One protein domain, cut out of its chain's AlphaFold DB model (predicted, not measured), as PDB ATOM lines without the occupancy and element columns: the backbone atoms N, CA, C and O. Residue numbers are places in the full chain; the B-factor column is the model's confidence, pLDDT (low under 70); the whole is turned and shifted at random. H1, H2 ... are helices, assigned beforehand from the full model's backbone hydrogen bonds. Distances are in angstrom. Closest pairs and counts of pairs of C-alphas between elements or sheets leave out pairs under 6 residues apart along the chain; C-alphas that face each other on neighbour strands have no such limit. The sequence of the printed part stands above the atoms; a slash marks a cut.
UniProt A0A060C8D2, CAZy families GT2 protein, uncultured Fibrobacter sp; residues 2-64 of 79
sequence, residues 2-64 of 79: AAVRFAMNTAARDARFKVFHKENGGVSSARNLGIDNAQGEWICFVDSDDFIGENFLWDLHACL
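Overview. This is residues 2 to 64 of the 79 residues of the protein "CAZy families GT2 protein" of uncultured Fibrobacter sp (UniProt A0A060C8D2). Three helices are set apart from one another and strung on two long links in an open arrangement: H1 and H2 run nearly the same way with a gap between them, and the short H3 sits beyond them near one end of the longest axis. The link from H1 to H2 crosses that gap, and a longer loop leads from H2 to H3, with residues 49 to 56 sticking out free of the rest. The printed part has 63 residues with three named helices, in the order H1, H2, H3, and no named strand; the class is all helix, though under half of the residues, 30 of 63, are in named elements. The whole is only just loose, close to compact, with a radius of gyration of the C-alphas of 13.2 A, and it spans 36 by 24 by 22 A.

Arrangement. Begin with H1, residues 2 to 13, and go on to H2, residues 26 to 36: they are apart, with no C-alpha of the one within 8 A of the other. Read down the C-alphas of each of these two helices and compare its two ends: in both, x and z rise while y falls. H3, residues 56 to 62, is apart from H1. H3 is apart from H2 as well, with no C-alpha of the one within 8 A of the other. In the backbones of H1, H2 and H3, every O i to N i+4 pair is within hydrogen-bond range.

Along the chain. Find C-alpha 2 at (-43.245, 23.376, -42.991); from there H1 runs from Ala 2 to Arg 13, 16.9 A from first to last C-alpha. Go on to C-alpha 26 at (-36.284, 36.876, -31.870), where H2 begins; it runs from Gly 26 to Asp 36, 16.0 A. H3 runs from Phe 56 to Ala 62, 10.0 A, and ends at C-alpha 62 at (-8.389, 24.335, -41.660).

Size, cuts and confidence. The two C-alphas farthest apart are those of Glu 23 and Ala 62, 36.6 A. Both links are long: residues 14 to 25, 12 residues, join H1 to H2, and residues 37 to 55, 19 residues, join H2 to H3. Look at residues 49 to 56, of which 56 belongs to H3: they stand free, with no C-alpha 8 or more residues away along the chain within 10 A. The printed part has no cut. The mean pLDDT of the printed part is 92.0, and no printed residue of this model is under 70; in the B-factor column you will find a mean of 97 for H2 and 87 for H3.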
ATOM      1  N   ALA A   2     -44.109  24.279 -42.214       79.44
ATOM      2  CA  ALA A   2     -43.245  23.376 -42.991       79.44
ATOM      3  C   ALA A   2     -41.811  23.234 -42.432       79.44
ATOM      4  O   ALA A   2     -41.356  22.112 -42.231       79.44
ATOM      5  N   ALA A   3     -41.143  24.347 -42.101       78.38
ATOM      6  CA  ALA A   3     -39.766  24.336 -41.588       78.38
ATOM      7  C   ALA A   3     -39.613  23.555 -40.270       78.38
ATOM      8  O   ALA A   3     -38.697  22.754 -40.123       78.38
ATOM      9  N   VAL A   4     -40.564  23.710 -39.340       84.75
ATOM     10  CA  VAL A   4     -40.574  22.960 -38.071       84.75
ATOM     11  C   VAL A   4     -40.659  21.459 -38.335       84.75
ATOM     12  O   VAL A   4     -39.894  20.683 -37.770       84.75
ATOM     13  N   ARG A   5     -41.552  21.039 -39.236       91.56
ATOM     14  CA  ARG A   5     -41.704  19.624 -39.587       91.56
ATOM     15  C   ARG A   5     -40.461  19.066 -40.279       91.56
ATOM     16  O   ARG A   5     -40.096  17.923 -40.024       91.56
ATOM     17  N   PHE A   6     -39.816  19.859 -41.131       91.50
ATOM     18  CA  PHE A   6     -38.553  19.479 -41.754       91.50
ATOM     19  C   PHE A   6     -37.465  19.242 -40.698       91.50
ATOM     20  O   PHE A   6     -36.896  18.156 -40.665       91.50
ATOM     21  N   ALA A   7     -37.263  20.189 -39.775       91.56
ATOM     22  CA  ALA A   7     -36.277  20.059 -38.702       91.56
ATOM     23  C   ALA A   7     -36.516  18.814 -37.828       91.56
ATOM     24  O   ALA A   7     -35.583  18.058 -37.565       91.56
ATOM     25  N   MET A   8     -37.772  18.551 -37.441       94.12
ATOM     26  CA  MET A   8     -38.148  17.343 -36.689       94.12
ATOM     27  C   MET A   8     -37.813  16.053 -37.448       94.12
ATOM     28  O   MET A   8     -37.254  15.121 -36.876       94.12
ATOM     29  N   ASN A   9     -38.135  15.997 -38.743       96.62
ATOM     30  CA  ASN A   9     -37.860  14.821 -39.568       96.62
ATOM     31  C   ASN A   9     -36.356  14.571 -39.736       96.62
ATOM     32  O   ASN A   9     -35.938  13.415 -39.747       96.62
ATOM     33  N   THR A  10     -35.554  15.630 -39.868       94.69
ATOM     34  CA  THR A  10     -34.090  15.527 -39.940       94.69
ATOM     35  C   THR A  10     -33.522  14.990 -38.629       94.69
ATOM     36  O   THR A  10     -32.786  14.006 -38.650       94.69
ATOM     37  N   ALA A  11     -33.943  15.545 -37.487       95.88
ATOM     38  CA  ALA A  11     -33.512  15.078 -36.166       95.88
ATOM     39  C   ALA A  11     -33.918  13.625 -35.870       95.88
ATOM     40  O   ALA A  11     -33.192  12.899 -35.200       95.88
ATOM     41  N   ALA A  12     -35.047  13.161 -36.414       96.44
ATOM     42  CA  ALA A  12     -35.463  11.763 -36.292       96.44
ATOM     43  C   ALA A  12     -34.597  10.784 -37.111       96.44
ATOM     44  O   ALA A  12     -34.639   9.580 -36.861       96.44
ATOM     45  N   ARG A  13     -33.853  11.268 -38.113       97.69
ATOM     46  CA  ARG A  13     -33.044  10.443 -39.030       97.69
ATOM     47  C   ARG A  13     -31.547  10.523 -38.757       97.69
ATOM     48  O   ARG A  13     -30.827   9.603 -39.127       97.69
ATOM     49  N   ASP A  14     -31.088  11.604 -38.139       97.06
ATOM     50  CA  ASP A  14     -29.678  11.849 -37.869       97.06
ATOM     51  C   ASP A  14     -29.504  12.420 -36.457       97.06
ATOM     52  O   ASP A  14     -29.873  13.560 -36.174       97.06
ATOM     53  N   ALA A  15     -28.910  11.612 -35.575       95.75
ATOM     54  CA  ALA A  15     -28.728  11.930 -34.159       95.75
ATOM     55  C   ALA A  15     -27.782  13.118 -33.900       95.75
ATOM     56  O   ALA A  15     -27.725  13.620 -32.775       95.75
ATOM     57  N   ARG A  16     -27.044  13.583 -34.920       95.38
ATOM     58  CA  ARG A  16     -26.232  14.806 -34.830       95.38
ATOM     59  C   ARG A  16     -27.108  16.059 -34.758       95.38
ATOM     60  O   ARG A  16     -26.673  17.066 -34.208       95.38
ATOM     61  N   PHE A  17     -28.336  16.003 -35.278       95.38
ATOM     62  CA  PHE A  17     -29.278  17.118 -35.242       95.38
ATOM     63  C   PHE A  17     -30.107  17.087 -33.959       95.38
ATOM     64  O   PHE A  17     -30.823  16.130 -33.673       95.38
ATOM     65  N   LYS A  18     -30.057  18.188 -33.208       95.44
ATOM     66  CA  LYS A  18     -30.880  18.417 -32.015       95.44
ATOM     67  C   LYS A  18     -31.789  19.608 -32.276       95.44
ATOM     68  O   LYS A  18     -31.332  20.623 -32.796       95.44
ATOM     69  N   VAL A  19     -33.066  19.497 -31.919       95.50
ATOM     70  CA  VAL A  19     -34.030  20.591 -32.084       95.50
ATOM     71  C   VAL A  19     -34.597  20.986 -30.735       95.50
ATOM     72  O   VAL A  19     -35.060  20.142 -29.972       95.50
ATOM     73  N   PHE A  20     -34.580  22.288 -30.470       95.44
ATOM     74  CA  PHE A  20     -35.068  22.878 -29.236       95.44
ATOM     75  C   PHE A  20     -36.258  23.786 -29.531       95.44
ATOM     76  O   PHE A  20     -36.232  24.587 -30.466       95.44
ATOM     77  N   HIS A  21     -37.300  23.670 -28.714       94.81
ATOM     78  CA  HIS A  21     -38.477  24.525 -28.791       94.81
ATOM     79  C   HIS A  21     -38.441  25.548 -27.660       94.81
ATOM     80  O   HIS A  21     -38.217  25.197 -26.504       94.81
ATOM     81  N   LYS A  22     -38.693  26.812 -27.996       94.44
ATOM     82  CA  LYS A  22     -38.847  27.912 -27.042       94.44
ATOM     83  C   LYS A  22     -39.942  28.862 -27.505       94.44
ATOM     84  O   LYS A  22     -40.283  28.894 -28.688       94.44
ATOM     85  N   GLU A  23     -40.450  29.673 -26.587       97.00
ATOM     86  CA  GLU A  23     -41.291  30.822 -26.927       97.00
ATOM     87  C   GLU A  23     -40.523  31.821 -27.813       97.00
ATOM     88  O   GLU A  23     -39.297  31.939 -27.708       97.00
ATOM     89  N   ASN A  24     -41.211  32.534 -28.710       96.25
ATOM     90  CA  ASN A  24     -40.558  33.487 -29.608       96.25
ATOM     91  C   ASN A  24     -39.915  34.640 -28.816       96.25
ATOM     92  O   ASN A  24     -40.584  35.330 -28.059       96.25
ATOM     93  N   GLY A  25     -38.619  34.864 -29.035       96.75
ATOM     94  CA  GLY A  25     -37.864  35.991 -28.474       96.75
ATOM     95  C   GLY A  25     -36.920  36.637 -29.490       96.75
ATOM     96  O   GLY A  25     -35.937  37.261 -29.102       96.75
ATOM     97  N   GLY A  26     -37.165  36.427 -30.789       96.50
ATOM     98  CA  GLY A  26     -36.284  36.876 -31.870       96.50
ATOM     99  C   GLY A  26     -35.014  36.031 -32.056       96.50
ATOM    100  O   GLY A  26     -34.753  35.072 -31.325       96.50
ATOM    101  N   VAL A  27     -34.217  36.401 -33.066       94.19
ATOM    102  CA  VAL A  27     -33.049  35.632 -33.542       94.19
ATOM    103  C   VAL A  27     -31.952  35.524 -32.481       94.19
ATOM    104  O   VAL A  27     -31.446  34.431 -32.241       94.19
ATOM    105  N   SER A  28     -31.622  36.614 -31.783       96.38
ATOM    106  CA  SER A  28     -30.597  36.590 -30.727       96.38
ATOM    107  C   SER A  28     -30.963  35.628 -29.596       96.38
ATOM    108  O   SER A  28     -30.119  34.881 -29.115       96.38
ATOM    109  N   SER A  29     -32.243  35.578 -29.215       97.88
ATOM    110  CA  SER A  29     -32.723  34.642 -28.196       97.88
ATOM    111  C   SER A  29     -32.626  33.180 -28.652       97.88
ATOM    112  O   SER A  29     -32.356  32.302 -27.834       97.88
ATOM    113  N   ALA A  30     -32.816  32.905 -29.946       96.12
ATOM    114  CA  ALA A  30     -32.623  31.569 -30.510       96.12
ATOM    115  C   ALA A  30     -31.138  31.168 -30.550       96.12
ATOM    116  O   ALA A  30     -30.807  30.049 -30.162       96.12
ATOM    117  N   ARG A  31     -30.242  32.085 -30.951       96.44
ATOM    118  CA  ARG A  31     -28.788  31.846 -30.955       96.44
ATOM    119  C   ARG A  31     -28.261  31.568 -29.551       96.44
ATOM    120  O   ARG A  31     -27.547  30.589 -29.379       96.44
ATOM    121  N   ASN A  32     -28.679  32.351 -28.556       97.69
ATOM    122  CA  ASN A  32     -28.271  32.137 -27.165       97.69
ATOM    123  C   ASN A  32     -28.696  30.756 -26.652       97.69
ATOM    124  O   ASN A  32     -27.869  30.044 -26.100       97.69
ATOM    125  N   LEU A  33     -29.934  30.323 -26.931       98.06
ATOM    126  CA  LEU A  33     -30.357  28.962 -26.581       98.06
ATOM    127  C   LEU A  33     -29.486  27.894 -27.267       98.06
ATOM    128  O   LEU A  33     -29.170  26.874 -26.659       98.06
ATOM    129  N   GLY A  34     -29.110  28.117 -28.529       96.56
ATOM    130  CA  GLY A  34     -28.198  27.236 -29.257       96.56
ATOM    131  C   GLY A  34     -26.814  27.150 -28.608       96.56
ATOM    132  O   GLY A  34     -26.308  26.045 -28.433       96.56
ATOM    133  N   ILE A  35     -26.242  28.291 -28.206       97.12
ATOM    134  CA  ILE A  35     -24.950  28.377 -27.504       97.12
ATOM    135  C   ILE A  35     -25.008  27.615 -26.176       97.12
ATOM    136  O   ILE A  35     -24.157  26.765 -25.937       97.12
ATOM    137  N   ASP A  36     -26.043  27.843 -25.362       98.00
ATOM    138  CA  ASP A  36     -26.200  27.201 -24.045       98.00
ATOM    139  C   ASP A  36     -26.286  25.663 -24.130       98.00
ATOM    140  O   ASP A  36     -25.998  24.963 -23.160       98.00
ATOM    141  N   ASN A  37     -26.692  25.123 -25.285       97.50
ATOM    142  CA  ASN A  37     -26.821  23.683 -25.532       97.50
ATOM    143  C   ASN A  37     -25.698  23.101 -26.410       97.50
ATOM    144  O   ASN A  37     -25.700  21.893 -26.683       97.50
ATOM    145  N   ALA A  38     -24.761  23.926 -26.883       96.75
ATOM    146  CA  ALA A  38     -23.642  23.472 -27.696       96.75
ATOM    147  C   ALA A  38     -22.673  22.629 -26.850       96.75
ATOM    148  O   ALA A  38     -22.391  22.938 -25.698       96.75
ATOM    149  N   GLN A  39     -22.173  21.535 -27.427       95.81
ATOM    150  CA  GLN A  39     -21.251  20.604 -26.753       95.81
ATOM    151  C   GLN A  39     -19.923  20.428 -27.503       95.81
ATOM    152  O   GLN A  39     -19.094  19.620 -27.093       95.81
ATOM    153  N   GLY A  40     -19.752  21.120 -28.631       91.50
ATOM    154  CA  GLY A  40     -18.511  21.105 -29.399       91.50
ATOM    155  C   GLY A  40     -17.486  22.081 -28.830       91.50
ATOM    156  O   GLY A  40     -17.840  23.001 -28.100       91.50
ATOM    157  N   GLU A  41     -16.224  21.892 -29.205       90.38
ATOM    158  CA  GLU A  41     -15.132  22.823 -28.890       90.38
ATOM    159  C   GLU A  41     -15.304  24.178 -29.597       90.38
ATOM    160  O   GLU A  41     -14.959  25.220 -29.052       90.38
ATOM    161  N   TRP A  42     -15.918  24.159 -30.783       89.19
ATOM    162  CA  TRP A  42     -16.143  25.328 -31.628       89.19
ATOM    163  C   TRP A  42     -17.634  25.554 -31.882       89.19
ATOM    164  O   TRP A  42     -18.405  24.600 -32.030       89.19
ATOM    165  N   ILE A  43     -18.033  26.825 -31.990       91.19
ATOM    166  CA  ILE A  43     -19.390  27.237 -32.367       91.19
ATOM    167  C   ILE A  43     -19.345  27.898 -33.744       91.19
ATOM    168  O   ILE A  43     -18.592  28.842 -33.971       91.19
ATOM    169  N   CYS A  44     -20.195  27.421 -34.651       90.81
ATOM    170  CA  CYS A  44     -20.413  28.006 -35.969       90.81
ATOM    171  C   CYS A  44     -21.903  28.323 -36.133       90.81
ATOM    172  O   CYS A  44     -22.757  27.504 -35.786       90.81
ATOM    173  N   PHE A  45     -22.214  29.508 -36.657       91.00
ATOM    174  CA  PHE A  45     -23.581  29.911 -36.977       91.00
ATOM    175  C   PHE A  45     -23.834  29.757 -38.476       91.00
ATOM    176  O   PHE A  45     -23.006  30.158 -39.288       91.00
ATOM    177  N   VAL A  46     -25.000  29.208 -38.817       90.25
ATOM    178  CA  VAL A  46     -25.526  29.142 -40.185       90.25
ATOM    179  C   VAL A  46     -26.958  29.660 -40.127       90.25
ATOM    180  O   VAL A  46     -27.752  29.162 -39.321       90.25
ATOM    181  N   ASP A  47     -27.274  30.680 -40.921       89.12
ATOM    182  CA  ASP A  47     -28.625  31.231 -40.976       89.12
ATOM    183  C   ASP A  47     -29.550  30.293 -41.779       89.12
ATOM    184  O   ASP A  47     -29.124  29.513 -42.630       89.12
ATOM    185  N   SER A  48     -30.842  30.278 -41.436       87.69
ATOM    186  CA  SER A  48     -31.791  29.263 -41.933       87.69
ATOM    187  C   SER A  48     -32.177  29.410 -43.408       87.69
ATOM    188  O   SER A  48     -32.846  28.534 -43.957       87.69
ATOM    189  N   ASP A  49     -31.834  30.543 -44.004       87.44
ATOM    190  CA  ASP A  49     -32.047  30.914 -45.398       87.44
ATOM    191  C   ASP A  49     -30.788  30.752 -46.264       87.44
ATOM    192  O   ASP A  49     -30.867  30.946 -47.478       87.44
ATOM    193  N   ASP A  50     -29.678  30.294 -45.676       87.38
ATOM    194  CA  ASP A  50     -28.419  30.056 -46.376       87.38
ATOM    195  C   ASP A  50     -28.182  28.574 -46.704       87.38
ATOM    196  O   ASP A  50     -28.618  27.654 -46.005       87.38
ATOM    197  N   PHE A  51     -27.399  28.345 -47.760       87.12
ATOM    198  CA  PHE A  51     -26.811  27.047 -48.080       87.12
ATOM    199  C   PHE A  51     -25.297  27.103 -47.888       87.12
ATOM    200  O   PHE A  51     -24.643  28.073 -48.268       87.12
ATOM    201  N   ILE A  52     -24.733  26.027 -47.347       87.69
ATOM    202  CA  ILE A  52     -23.288  25.863 -47.182       87.69
ATOM    203  C   ILE A  52     -22.746  24.865 -48.209       87.69
ATOM    204  O   ILE A  52     -23.425  23.905 -48.575       87.69
ATOM    205  N   GLY A  53     -21.520  25.095 -48.677       88.88
ATOM    206  CA  GLY A  53     -20.823  24.151 -49.551       88.88
ATOM    207  C   GLY A  53     -20.401  22.881 -48.808       88.88
ATOM    208  O   GLY A  53     -20.235  22.893 -47.590       88.88
ATOM    209  N   GLU A  54     -20.170  21.793 -49.545       91.75
ATOM    210  CA  GLU A  54     -19.794  20.486 -48.974       91.75
ATOM    211  C   GLU A  54     -18.531  20.553 -48.094       91.75
ATOM    212  O   GLU A  54     -18.464  19.890 -47.061       91.75
ATOM    213  N   ASN A  55     -17.569  21.411 -48.454       89.88
ATOM    214  CA  ASN A  55     -16.306  21.586 -47.728       89.88
ATOM    215  C   ASN A  55     -16.331  22.716 -46.689       89.88
ATOM    216  O   ASN A  55     -15.317  22.965 -46.047       89.88
ATOM    217  N   PHE A  56     -17.468  23.388 -46.479       88.44
ATOM    218  CA  PHE A  56     -17.550  24.588 -45.637       88.44
ATOM    219  C   PHE A  56     -16.941  24.398 -44.238       88.44
ATOM    220  O   PHE A  56     -16.110  25.193 -43.807       88.44
ATOM    221  N   LEU A  57     -17.316  23.322 -43.537       88.44
ATOM    222  CA  LEU A  57     -16.788  23.043 -42.197       88.44
ATOM    223  C   LEU A  57     -15.309  22.636 -42.222       88.44
ATOM    224  O   LEU A  57     -14.593  22.911 -41.263       88.44
ATOM    225  N   TRP A  58     -14.854  21.995 -43.303       89.38
ATOM    226  CA  TRP A  58     -13.453  21.610 -43.467       89.38
ATOM    227  C   TRP A  58     -12.568  22.839 -43.663       89.38
ATOM    228  O   TRP A  58     -11.555  22.973 -42.984       89.38
ATOM    229  N   ASP A  59     -12.984  23.756 -44.535       86.75
ATOM    230  CA  ASP A  59     -12.268  25.005 -44.794       86.75
ATOM    231  C   ASP A  59     -12.234  25.883 -43.539       86.75
ATOM    232  O   ASP A  59     -11.180  26.407 -43.181       86.75
ATOM    233  N   LEU A  60     -13.366  25.988 -42.827       84.94
ATOM    234  CA  LEU A  60     -13.438  26.718 -41.562       84.94
ATOM    235  C   LEU A  60     -12.468  26.130 -40.533       84.94
ATOM    236  O   LEU A  60     -11.722  26.872 -39.905       84.94
ATOM    237  N   HIS A  61     -12.448  24.803 -40.390       85.38
ATOM    238  CA  HIS A  61     -11.552  24.122 -39.461       85.38
ATOM    239  C   HIS A  61     -10.078  24.241 -39.866       85.38
ATOM    240  O   HIS A  61      -9.220  24.403 -39.008       85.38
ATOM    241  N   ALA A  62      -9.759  24.191 -41.162       85.00
ATOM    242  CA  ALA A  62      -8.389  24.335 -41.660       85.00
ATOM    243  C   ALA A  62      -7.790  25.722 -41.373       85.00
ATOM    244  O   ALA A  62      -6.572  25.861 -41.290       85.00
ATOM    245  N   CYS A  63      -8.636  26.739 -41.214       78.81
ATOM    246  CA  CYS A  63      -8.217  28.072 -40.801       78.81
ATOM    247  C   CYS A  63      -8.047  28.229 -39.281       78.81
ATOM    248  O   CYS A  63      -7.594  29.287 -38.850       78.81
ATOM    249  N   LEU A  64      -8.410  27.225 -38.476       80.62
ATOM    250  CA  LEU A  64      -8.148  27.212 -37.038       80.62
ATOM    251  C   LEU A  64      -6.741  26.649 -36.815       80.62
ATOM    252  O   LEU A  64      -6.502  25.457 -37.000       80.62
TER     253      LEU A  64